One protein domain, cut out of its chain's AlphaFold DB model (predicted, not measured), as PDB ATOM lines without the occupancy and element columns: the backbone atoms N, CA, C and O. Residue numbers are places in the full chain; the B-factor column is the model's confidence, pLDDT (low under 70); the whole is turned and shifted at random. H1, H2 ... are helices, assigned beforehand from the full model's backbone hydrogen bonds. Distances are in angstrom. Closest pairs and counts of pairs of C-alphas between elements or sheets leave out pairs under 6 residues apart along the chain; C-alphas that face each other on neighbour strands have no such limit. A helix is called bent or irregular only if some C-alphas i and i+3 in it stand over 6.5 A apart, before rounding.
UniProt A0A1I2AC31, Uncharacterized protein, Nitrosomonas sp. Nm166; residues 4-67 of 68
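What this domain is: This is residues 4 to 67 of the 68 residues of an uncharacterized protein of Nitrosomonas sp. Nm166 (UniProt A0A1I2AC31). A small, loosely joined head of three short helices, H1, H2 and H3, gives way to one long, straight helix, H4, which sticks out from the head as an arm with residues 47 to 52 and 54 to 65. In the head, H1 and H2 meet nearly at right angles, and H3 comes close to H1 and near H2. The printed part has 64 residues, with four named helices in the order H1, H2, H3, H4 and no named strand, and its class is all helix. The whole is extended, with a radius of gyration of the C-alphas of 17.9 A, and it spans 57 by 18 by 18 A, the arm making much of the length.

Where its parts are: H1 is residues 4 to 9, beginning at C-alpha 4 at (140.516, 120.691, 136.554). H2 is residues 14 to 22 and measures 12.8 A from first to last C-alpha. H3 is residues 30 to 39 and measures 14.4 A; its C-alpha 30 is at (136.225, 110.383, 132.771). H4, the longest helix, is residues 47 to 65, 19 residues measuring 27.6 A from C-alpha 47 at (114.661, 118.485, 134.843) to C-alpha 65 at (87.092, 118.871, 134.637). No helix is bent or irregular.

How they stand to each other: H1 and H2 touch, their closest C-alphas being those of Ala 7 and Arg 14, 5.6 A apart. Their lines stand about perpendicular, at 85 degrees. H1 and H3 are close but not clearly touching, with the C-alphas of Leu 6 and Val 30 the closest at 6.4 A. They run the same way at a steep tilt of 69 degrees, only just short of about perpendicular. H2 and H3 are near each other, with 5 pairs of C-alphas within 10 A and the closest at 8.4 A. H4 touches no helix and is apart from H1, H2 and H3. In H1, H2, H3 and H4 every O i to N i+4 pair is within hydrogen-bond range.

The domain as a whole: The C-alphas farthest apart are those of Asp 28 and Gln 67, at 57.6 A, and Thr 4 and Gln 67 are 57.2 A apart by their C-alphas. Residues 45 to 52, of which 47 to 52 belong to H4, and residues 54 to 67, of which 54 to 65 belong to H4, stand free. Without them the body has 42 residues spanning 35 by 18 by 18 A. The link from H1 to H2 is tight, and those from H2 to H3 and from H3 to H4 are short. The printed part has no cut. Its mean pLDDT is 93.9, and no printed residue is under 70.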
ATOM      1  N   THR A   4     140.886 119.631 137.508       92.56
ATOM      2  CA  THR A   4     140.516 120.691 136.554       92.56
ATOM      3  C   THR A   4     140.148 120.122 135.186       92.56
ATOM      4  O   THR A   4     139.175 120.558 134.578       92.56
ATOM      5  N   GLU A   5     140.895 119.127 134.711       92.50
ATOM      6  CA  GLU A   5     140.615 118.450 133.440       92.50
ATOM      7  C   GLU A   5     139.326 117.641 133.537       92.50
ATOM      8  O   GLU A   5     138.478 117.726 132.653       92.50
ATOM      9  N   LEU A   6     139.123 116.943 134.659       93.44
ATOM     10  CA  LEU A   6     137.890 116.212 134.941       93.44
ATOM     11  C   LEU A   6     136.670 117.143 134.976       93.44
ATOM     12  O   LEU A   6     135.625 116.805 134.429       93.44
ATOM     13  N   ALA A   7     136.808 118.332 135.569       94.31
ATOM     14  CA  ALA A   7     135.757 119.347 135.584       94.31
ATOM     15  C   ALA A   7     135.356 119.773 134.163       94.31
ATOM     16  O   ALA A   7     134.166 119.785 133.842       94.31
ATOM     17  N   ARG A   8     136.345 120.053 133.298       94.75
ATOM     18  CA  ARG A   8     136.112 120.400 131.886       94.75
ATOM     19  C   ARG A   8     135.466 119.244 131.125       94.75
ATOM     20  O   ARG A   8     134.452 119.454 130.470       94.75
ATOM     21  N   ALA A   9     135.997 118.031 131.267       94.25
ATOM     22  CA  ALA A   9     135.487 116.842 130.585       94.25
ATOM     23  C   ALA A   9     134.048 116.481 130.997       94.25
ATOM     24  O   ALA A   9     133.275 115.980 130.185       94.25
ATOM     25  N   LEU A  10     133.676 116.744 132.254       92.19
ATOM     26  CA  LEU A  10     132.325 116.510 132.777       92.19
ATOM     27  C   LEU A  10     131.387 117.720 132.627       92.19
ATOM     28  O   LEU A  10     130.225 117.618 133.024       92.19
ATOM     29  N   GLY A  11     131.870 118.855 132.115       94.50
ATOM     30  CA  GLY A  11     131.074 120.075 131.951       94.50
ATOM     31  C   GLY A  11     130.538 120.647 133.268       94.50
ATOM     32  O   GLY A  11     129.427 121.173 133.307       94.50
ATOM     33  N   VAL A  12     131.282 120.514 134.371       93.06
ATOM     34  CA  VAL A  12     130.877 121.040 135.686       93.06
ATOM     35  C   VAL A  12     131.935 121.934 136.307       93.06
ATOM     36  O   VAL A  12     133.110 121.879 135.962       93.06
ATOM     37  N   SER A  13     131.522 122.753 137.276       95.44
ATOM     38  CA  SER A  13     132.456 123.598 138.010       95.44
ATOM     39  C   SER A  13     133.434 122.777 138.853       95.44
ATOM     40  O   SER A  13     133.143 121.666 139.311       95.44
ATOM     41  N   ARG A  14     134.598 123.364 139.132       93.94
ATOM     42  CA  ARG A  14     135.614 122.737 139.983       93.94
ATOM     43  C   ARG A  14     135.081 122.460 141.393       93.94
ATOM     44  O   ARG A  14     135.346 121.393 141.937       93.94
ATOM     45  N   GLN A  15     134.268 123.358 141.960       95.69
ATOM     46  CA  GLN A  15     133.637 123.141 143.271       95.69
ATOM     47  C   GLN A  15     132.644 121.969 143.251       95.69
ATOM     48  O   GLN A  15     132.474 121.278 144.254       95.69
ATOM     49  N   ALA A  16     131.973 121.721 142.121       94.31
ATOM     50  CA  ALA A  16     131.123 120.543 141.978       94.31
ATOM     51  C   ALA A  16     131.951 119.253 142.020       94.31
ATOM     52  O   ALA A  16     131.545 118.314 142.693       94.31
ATOM     53  N   ILE A  17     133.130 119.224 141.388       95.38
ATOM     54  CA  ILE A  17     134.032 118.065 141.451       95.38
ATOM     55  C   ILE A  17     134.437 117.741 142.890       95.38
ATOM     56  O   ILE A  17     134.314 116.588 143.282       95.38
ATOM     57  N   TYR A  18     134.843 118.723 143.702       95.38
ATOM     58  CA  TYR A  18     135.200 118.462 145.108       95.38
ATOM     59  C   TYR A  18     134.050 117.820 145.893       95.38
ATOM     60  O   TYR A  18     134.252 116.792 146.530       95.38
ATOM     61  N   ARG A  19     132.831 118.354 145.754       94.81
ATOM     62  CA  ARG A  19     131.631 117.784 146.389       94.81
ATOM     63  C   ARG A  19     131.291 116.381 145.886       94.81
ATOM     64  O   ARG A  19     130.701 115.597 146.615       94.81
ATOM     65  N   LEU A  20     131.587 116.072 144.625       94.31
ATOM     66  CA  LEU A  20     131.360 114.737 144.066       94.31
ATOM     67  C   LEU A  20     132.410 113.742 144.570       94.31
ATOM     68  O   LEU A  20     132.058 112.613 144.887       94.31
ATOM     69  N   ILE A  21     133.668 114.167 144.703       94.69
ATOM     70  CA  ILE A  21     134.750 113.349 145.271       94.69
ATOM     71  C   ILE A  21     134.458 113.005 146.732       94.69
ATOM     72  O   ILE A  21     134.593 111.851 147.115       94.69
ATOM     73  N   GLU A  22     134.002 113.975 147.527       95.44
ATOM     74  CA  GLU A  22     133.594 113.756 148.923       95.44
ATOM     75  C   GLU A  22     132.469 112.714 149.044       95.44
ATOM     76  O   GLU A  22     132.409 111.956 150.004       95.44
ATOM     77  N   LYS A  23     131.615 112.613 148.019       93.62
ATOM     78  CA  LYS A  23     130.563 111.592 147.917       93.62
ATOM     79  C   LYS A  23     131.056 110.237 147.400       93.62
ATOM     80  O   LYS A  23     130.247 109.328 147.259       93.62
ATOM     81  N   GLY A  24     132.343 110.099 147.087       95.25
ATOM     82  CA  GLY A  24     132.935 108.868 146.567       95.25
ATOM     83  C   GLY A  24     132.941 108.757 145.041       95.25
ATOM     84  O   GLY A  24     133.017 107.645 144.520       95.25
ATOM     85  N   MET A  25     132.847 109.871 144.301       95.44
ATOM     86  CA  MET A  25     133.011 109.835 142.846       95.44
ATOM     87  C   MET A  25     134.456 109.452 142.475       95.44
ATOM     88  O   MET A  25     135.390 110.122 142.927       95.44
ATOM     89  N   PRO A  26     134.649 108.442 141.613       95.31
ATOM     90  CA  PRO A  26     135.966 108.037 141.140       95.31
ATOM     91  C   PRO A  26     136.604 109.124 140.252       95.31
ATOM     92  O   PRO A  26     135.906 109.883 139.573       95.31
ATOM     93  N   ILE A  27     137.937 109.235 140.299       94.44
ATOM     94  CA  ILE A  27     138.731 110.288 139.619       94.44
ATOM     95  C   ILE A  27     139.839 109.738 138.711       94.44
ATOM     96  O   ILE A  27     140.652 110.494 138.175       94.44
ATOM     97  N   ASP A  28     139.899 108.419 138.580       91.94
ATOM     98  CA  ASP A  28     140.828 107.674 137.736       91.94
ATOM     99  C   ASP A  28     140.574 107.951 136.248       91.94
ATOM    100  O   ASP A  28     141.526 108.197 135.506       91.94
ATOM    101  N   SER A  29     139.303 108.000 135.830       93.88
ATOM    102  CA  SER A  29     138.906 108.194 134.436       93.88
ATOM    103  C   SER A  29     137.632 109.035 134.287       93.88
ATOM    104  O   SER A  29     136.794 109.130 135.186       93.88
ATOM    105  N   VAL A  30     137.465 109.662 133.116       94.31
ATOM    106  CA  VAL A  30     136.225 110.383 132.771       94.31
ATOM    107  C   VAL A  30     135.034 109.424 132.759       94.31
ATOM    108  O   VAL A  30     133.953 109.775 133.234       94.31
ATOM    109  N   GLU A  31     135.221 108.222 132.216       94.56
ATOM    110  CA  GLU A  31     134.141 107.251 132.048       94.56
ATOM    111  C   GLU A  31     133.660 106.674 133.383       94.56
ATOM    112  O   GLU A  31     132.446 106.614 133.606       94.56
ATOM    113  N   SER A  32     134.565 106.357 134.319       94.88
ATOM    114  CA  SER A  32     134.168 105.937 135.672       94.88
ATOM    115  C   SER A  32     133.361 107.034 136.374       94.88
ATOM    116  O   SER A  32     132.289 106.765 136.929       94.88
ATOM    117  N   ALA A  33     133.798 108.292 136.266       95.00
ATOM    118  CA  ALA A  33     133.098 109.439 136.835       95.00
ATOM    119  C   ALA A  33     131.713 109.670 136.198       95.00
ATOM    120  O   ALA A  33     130.739 109.938 136.910       95.00
ATOM    121  N   LYS A  34     131.582 109.523 134.871       94.69
ATOM    122  CA  LYS A  34     130.289 109.606 134.164       94.69
ATOM    123  C   LYS A  34     129.323 108.520 134.628       94.69
ATOM    124  O   LYS A  34     128.173 108.828 134.953       94.69
ATOM    125  N   GLN A  35     129.778 107.268 134.698       95.62
ATOM    126  CA  GLN A  35     128.945 106.156 135.162       95.62
ATOM    127  C   GLN A  35     128.508 106.350 136.613       95.62
ATOM    128  O   GLN A  35     127.326 106.186 136.928       95.62
ATOM    129  N   TRP A  36     129.434 106.752 137.486       96.12
ATOM    130  CA  TRP A  36     129.122 107.046 138.880       96.12
ATOM    131  C   TRP A  36     128.068 108.148 138.984       96.12
ATOM    132  O   TRP A  36     127.073 107.976 139.682       96.12
ATOM    133  N   ARG A  37     128.214 109.243 138.226       93.81
ATOM    134  CA  ARG A  37     127.223 110.331 138.212       93.81
ATOM    135  C   ARG A  37     125.854 109.872 137.736       93.81
ATOM    136  O   ARG A  37     124.869 110.282 138.334       93.81
ATOM    137  N   LYS A  38     125.779 109.030 136.702       92.00
ATOM    138  CA  LYS A  38     124.505 108.485 136.206       92.00
ATOM    139  C   LYS A  38     123.804 107.637 137.273       92.00
ATOM    140  O   LYS A  38     122.599 107.769 137.444       92.00
ATOM    141  N   ARG A  39     124.557 106.812 138.010       93.62
ATOM    142  CA  ARG A  39     124.034 105.963 139.100       93.62
ATOM    143  C   ARG A  39     123.631 106.762 140.344       93.62
ATOM    144  O   ARG A  39     122.677 106.397 141.014       93.62
ATOM    145  N   ASN A  40     124.342 107.852 140.637       93.62
ATOM    146  CA  ASN A  40     124.148 108.666 141.843       93.62
ATOM    147  C   ASN A  40     123.294 109.925 141.606       93.62
ATOM    148  O   ASN A  40     123.161 110.771 142.497       93.62
ATOM    149  N   LEU A  41     122.727 110.090 140.409       91.00
ATOM    150  CA  LEU A  41     121.837 111.203 140.111       91.00
ATOM    151  C   LEU A  41     120.503 110.983 140.828       91.00
ATOM    152  O   LEU A  41     119.824 109.989 140.595       91.00
ATOM    153  N   ASN A  42     120.107 111.927 141.682       91.25
ATOM    154  CA  ASN A  42     118.799 111.866 142.323       91.25
ATOM    155  C   ASN A  42     117.707 112.138 141.267       91.25
ATOM    156  O   ASN A  42     117.636 113.277 140.790       91.25
ATOM    157  N   PRO A  43     116.845 111.155 140.933       90.88
ATOM    158  CA  PRO A  43     115.861 111.291 139.861       90.88
ATOM    159  C   PRO A  43     114.877 112.433 140.127       90.88
ATOM    160  O   PRO A  43     114.516 113.155 139.204       90.88
ATOM    161  N   TYR A  44     114.537 112.699 141.390       93.25
ATOM    162  CA  TYR A  44     113.591 113.743 141.790       93.25
ATOM    163  C   TYR A  44     114.123 115.172 141.615       93.25
ATOM    164  O   TYR A  44     113.353 116.131 141.597       93.25
ATOM    165  N   LYS A  45     115.446 115.337 141.496       91.31
ATOM    166  CA  LYS A  45     116.096 116.647 141.300       91.31
ATOM    167  C   LYS A  45     116.423 116.936 139.835       91.31
ATOM    168  O   LYS A  45     117.073 117.939 139.537       91.31
ATOM    169  N   THR A  46     115.994 116.068 138.926       92.62
ATOM    170  CA  THR A  46     116.243 116.211 137.491       92.62
ATOM    171  C   THR A  46     115.255 117.177 136.835       92.62
ATOM    172  O   THR A  46     114.219 117.545 137.401       92.62
ATOM    173  N   LYS A  47     115.587 117.655 135.631       92.94
ATOM    174  CA  LYS A  47     114.661 118.485 134.843       92.94
ATOM    175  C   LYS A  47     113.486 117.632 134.370       92.94
ATOM    176  O   LYS A  47     112.345 118.073 134.447       92.94
ATOM    177  N   GLU A  48     113.790 116.416 133.947       93.81
ATOM    178  CA  GLU A  48     112.875 115.397 133.455       93.81
ATOM    179  C   GLU A  48     111.768 115.132 134.475       93.81
ATOM    180  O   GLU A  48     110.592 115.249 134.142       93.81
ATOM    181  N   TYR A  49     112.127 114.903 135.743       95.69
ATOM    182  CA  TYR A  49     111.139 114.692 136.799       95.69
ATOM    183  C   TYR A  49     110.226 115.903 137.015       95.69
ATOM    184  O   TYR A  49     109.017 115.744 137.166       95.69
ATOM    185  N   ARG A  50     110.766 117.129 136.992       95.56
ATOM    186  CA  ARG A  50     109.947 118.347 137.139       95.56
ATOM    187  C   ARG A  50     108.942 118.503 136.000       95.56
ATOM    188  O   ARG A  50     107.800 118.879 136.253       95.56
ATOM    189  N   VAL A  51     109.364 118.208 134.772       97.19
ATOM    190  CA  VAL A  51     108.489 118.243 133.593       97.19
ATOM    191  C   VAL A  51     107.412 117.163 133.697       97.19
ATOM    192  O   VAL A  51     106.233 117.481 133.563       97.19
ATOM    193  N   ALA A  52     107.793 115.926 134.020       96.56
ATOM    194  CA  ALA A  52     106.855 114.818 134.186       96.56
ATOM    195  C   ALA A  52     105.820 115.106 135.287       96.56
ATOM    196  O   ALA A  52     104.624 114.904 135.094       96.56
ATOM    197  N   LEU A  53     106.260 115.663 136.419       96.81
ATOM    198  CA  LEU A  53     105.374 116.064 137.510       96.81
ATOM    199  C   LEU A  53     104.376 117.145 137.071       96.81
ATOM    200  O   LEU A  53     103.207 117.095 137.448       96.81
ATOM    201  N   MET A  54     104.821 118.128 136.286       97.31
ATOM    202  CA  MET A  54     103.940 119.165 135.747       97.31
ATOM    203  C   MET A  54     102.901 118.574 134.788       97.31
ATOM    204  O   MET A  54     101.721 118.895 134.908       97.31
ATOM    205  N   GLN A  55     103.318 117.681 133.891       96.81
ATOM    206  CA  GLN A  55     102.421 116.990 132.963       96.81
ATOM    207  C   GLN A  55     101.376 116.152 133.708       96.81
ATOM    208  O   GLN A  55     100.186 116.295 133.443       96.81
ATOM    209  N   ALA A  56     101.793 115.369 134.707       96.31
ATOM    210  CA  ALA A  56     100.882 114.580 135.536       96.31
ATOM    211  C   ALA A  56      99.850 115.458 136.268       96.31
ATOM    212  O   ALA A  56      98.671 115.122 136.329       96.31
ATOM    213  N   ARG A  57     100.263 116.626 136.781       96.25
ATOM    214  CA  ARG A  57      99.343 117.583 137.425       96.25
ATOM    215  C   ARG A  57      98.303 118.145 136.459       96.25
ATOM    216  O   ARG A  57      97.142 118.279 136.836       96.25
ATOM    217  N   ILE A  58      98.715 118.491 135.238       96.88
ATOM    218  CA  ILE A  58      97.805 118.986 134.194       96.88
ATOM    219  C   ILE A  58      96.808 117.891 133.814       96.88
ATOM    220  O   ILE A  58      95.612 118.161 133.754       96.88
ATOM    221  N   GLN A  59      97.289 116.661 133.639       95.56
ATOM    222  CA  GLN A  59      96.455 115.508 133.319       95.56
ATOM    223  C   GLN A  59      95.356 115.296 134.369       95.56
ATOM    224  O   GLN A  59      94.177 115.295 134.027       95.56
ATOM    225  N   VAL A  60      95.722 115.249 135.655       95.69
ATOM    226  CA  VAL A  60      94.757 115.104 136.761       95.69
ATOM    227  C   VAL A  60      93.748 116.256 136.793       95.69
ATOM    228  O   VAL A  60      92.572 116.048 137.087       95.69
ATOM    229  N   LYS A  61      94.179 117.489 136.497       95.38
ATOM    230  CA  LYS A  61      93.268 118.640 136.422       95.38
ATOM    231  C   LYS A  61      92.248 118.472 135.292       95.38
ATOM    232  O   LYS A  61      91.072 118.739 135.514       95.38
ATOM    233  N   ASN A  62      92.687 118.035 134.115       94.88
ATOM    234  CA  ASN A  62      91.813 117.830 132.960       94.88
ATOM    235  C   ASN A  62      90.805 116.702 133.212       94.88
ATOM    236  O   ASN A  62      89.624 116.866 132.929       94.88
ATOM    237  N   GLU A  63      91.244 115.592 133.811       93.94
ATOM    238  CA  GLU A  63      90.366 114.473 134.180       93.94
ATOM    239  C   GLU A  63      89.255 114.905 135.140       93.94
ATOM    240  O   GLU A  63      88.102 114.537 134.943       93.94
ATOM    241  N   ARG A  64      89.574 115.744 136.135       91.69
ATOM    242  CA  ARG A  64      88.575 116.297 137.066       91.69
ATOM    243  C   ARG A  64      87.564 117.220 136.391       91.69
ATOM    244  O   ARG A  64      86.423 117.270 136.826       91.69
ATOM    245  N   LEU A  65      87.984 117.973 135.375       89.19
ATOM    246  CA  LEU A  65      87.092 118.871 134.637       89.19
ATOM    247  C   LEU A  65      86.133 118.100 133.727       89.19
ATOM    248  O   LEU A  65      84.994 118.512 133.584       89.19
ATOM    249  N   ASN A  66      86.572 116.973 133.169       85.12
ATOM    250  CA  ASN A  66      85.765 116.141 132.272       85.12
ATOM    251  C   ASN A  66      84.727 115.258 132.997       85.12
ATOM    252  O   ASN A  66      84.035 114.480 132.346       85.12
ATOM    253  N   GLN A  67      84.659 115.315 134.331       76.69
ATOM    254  CA  GLN A  67      83.699 114.562 135.153       76.69
ATOM    255  C   GLN A  67      82.426 115.359 135.498       76.69
ATOM    256  O   GLN A  67      81.564 114.832 136.202       76.69
TER     257      GLN A  67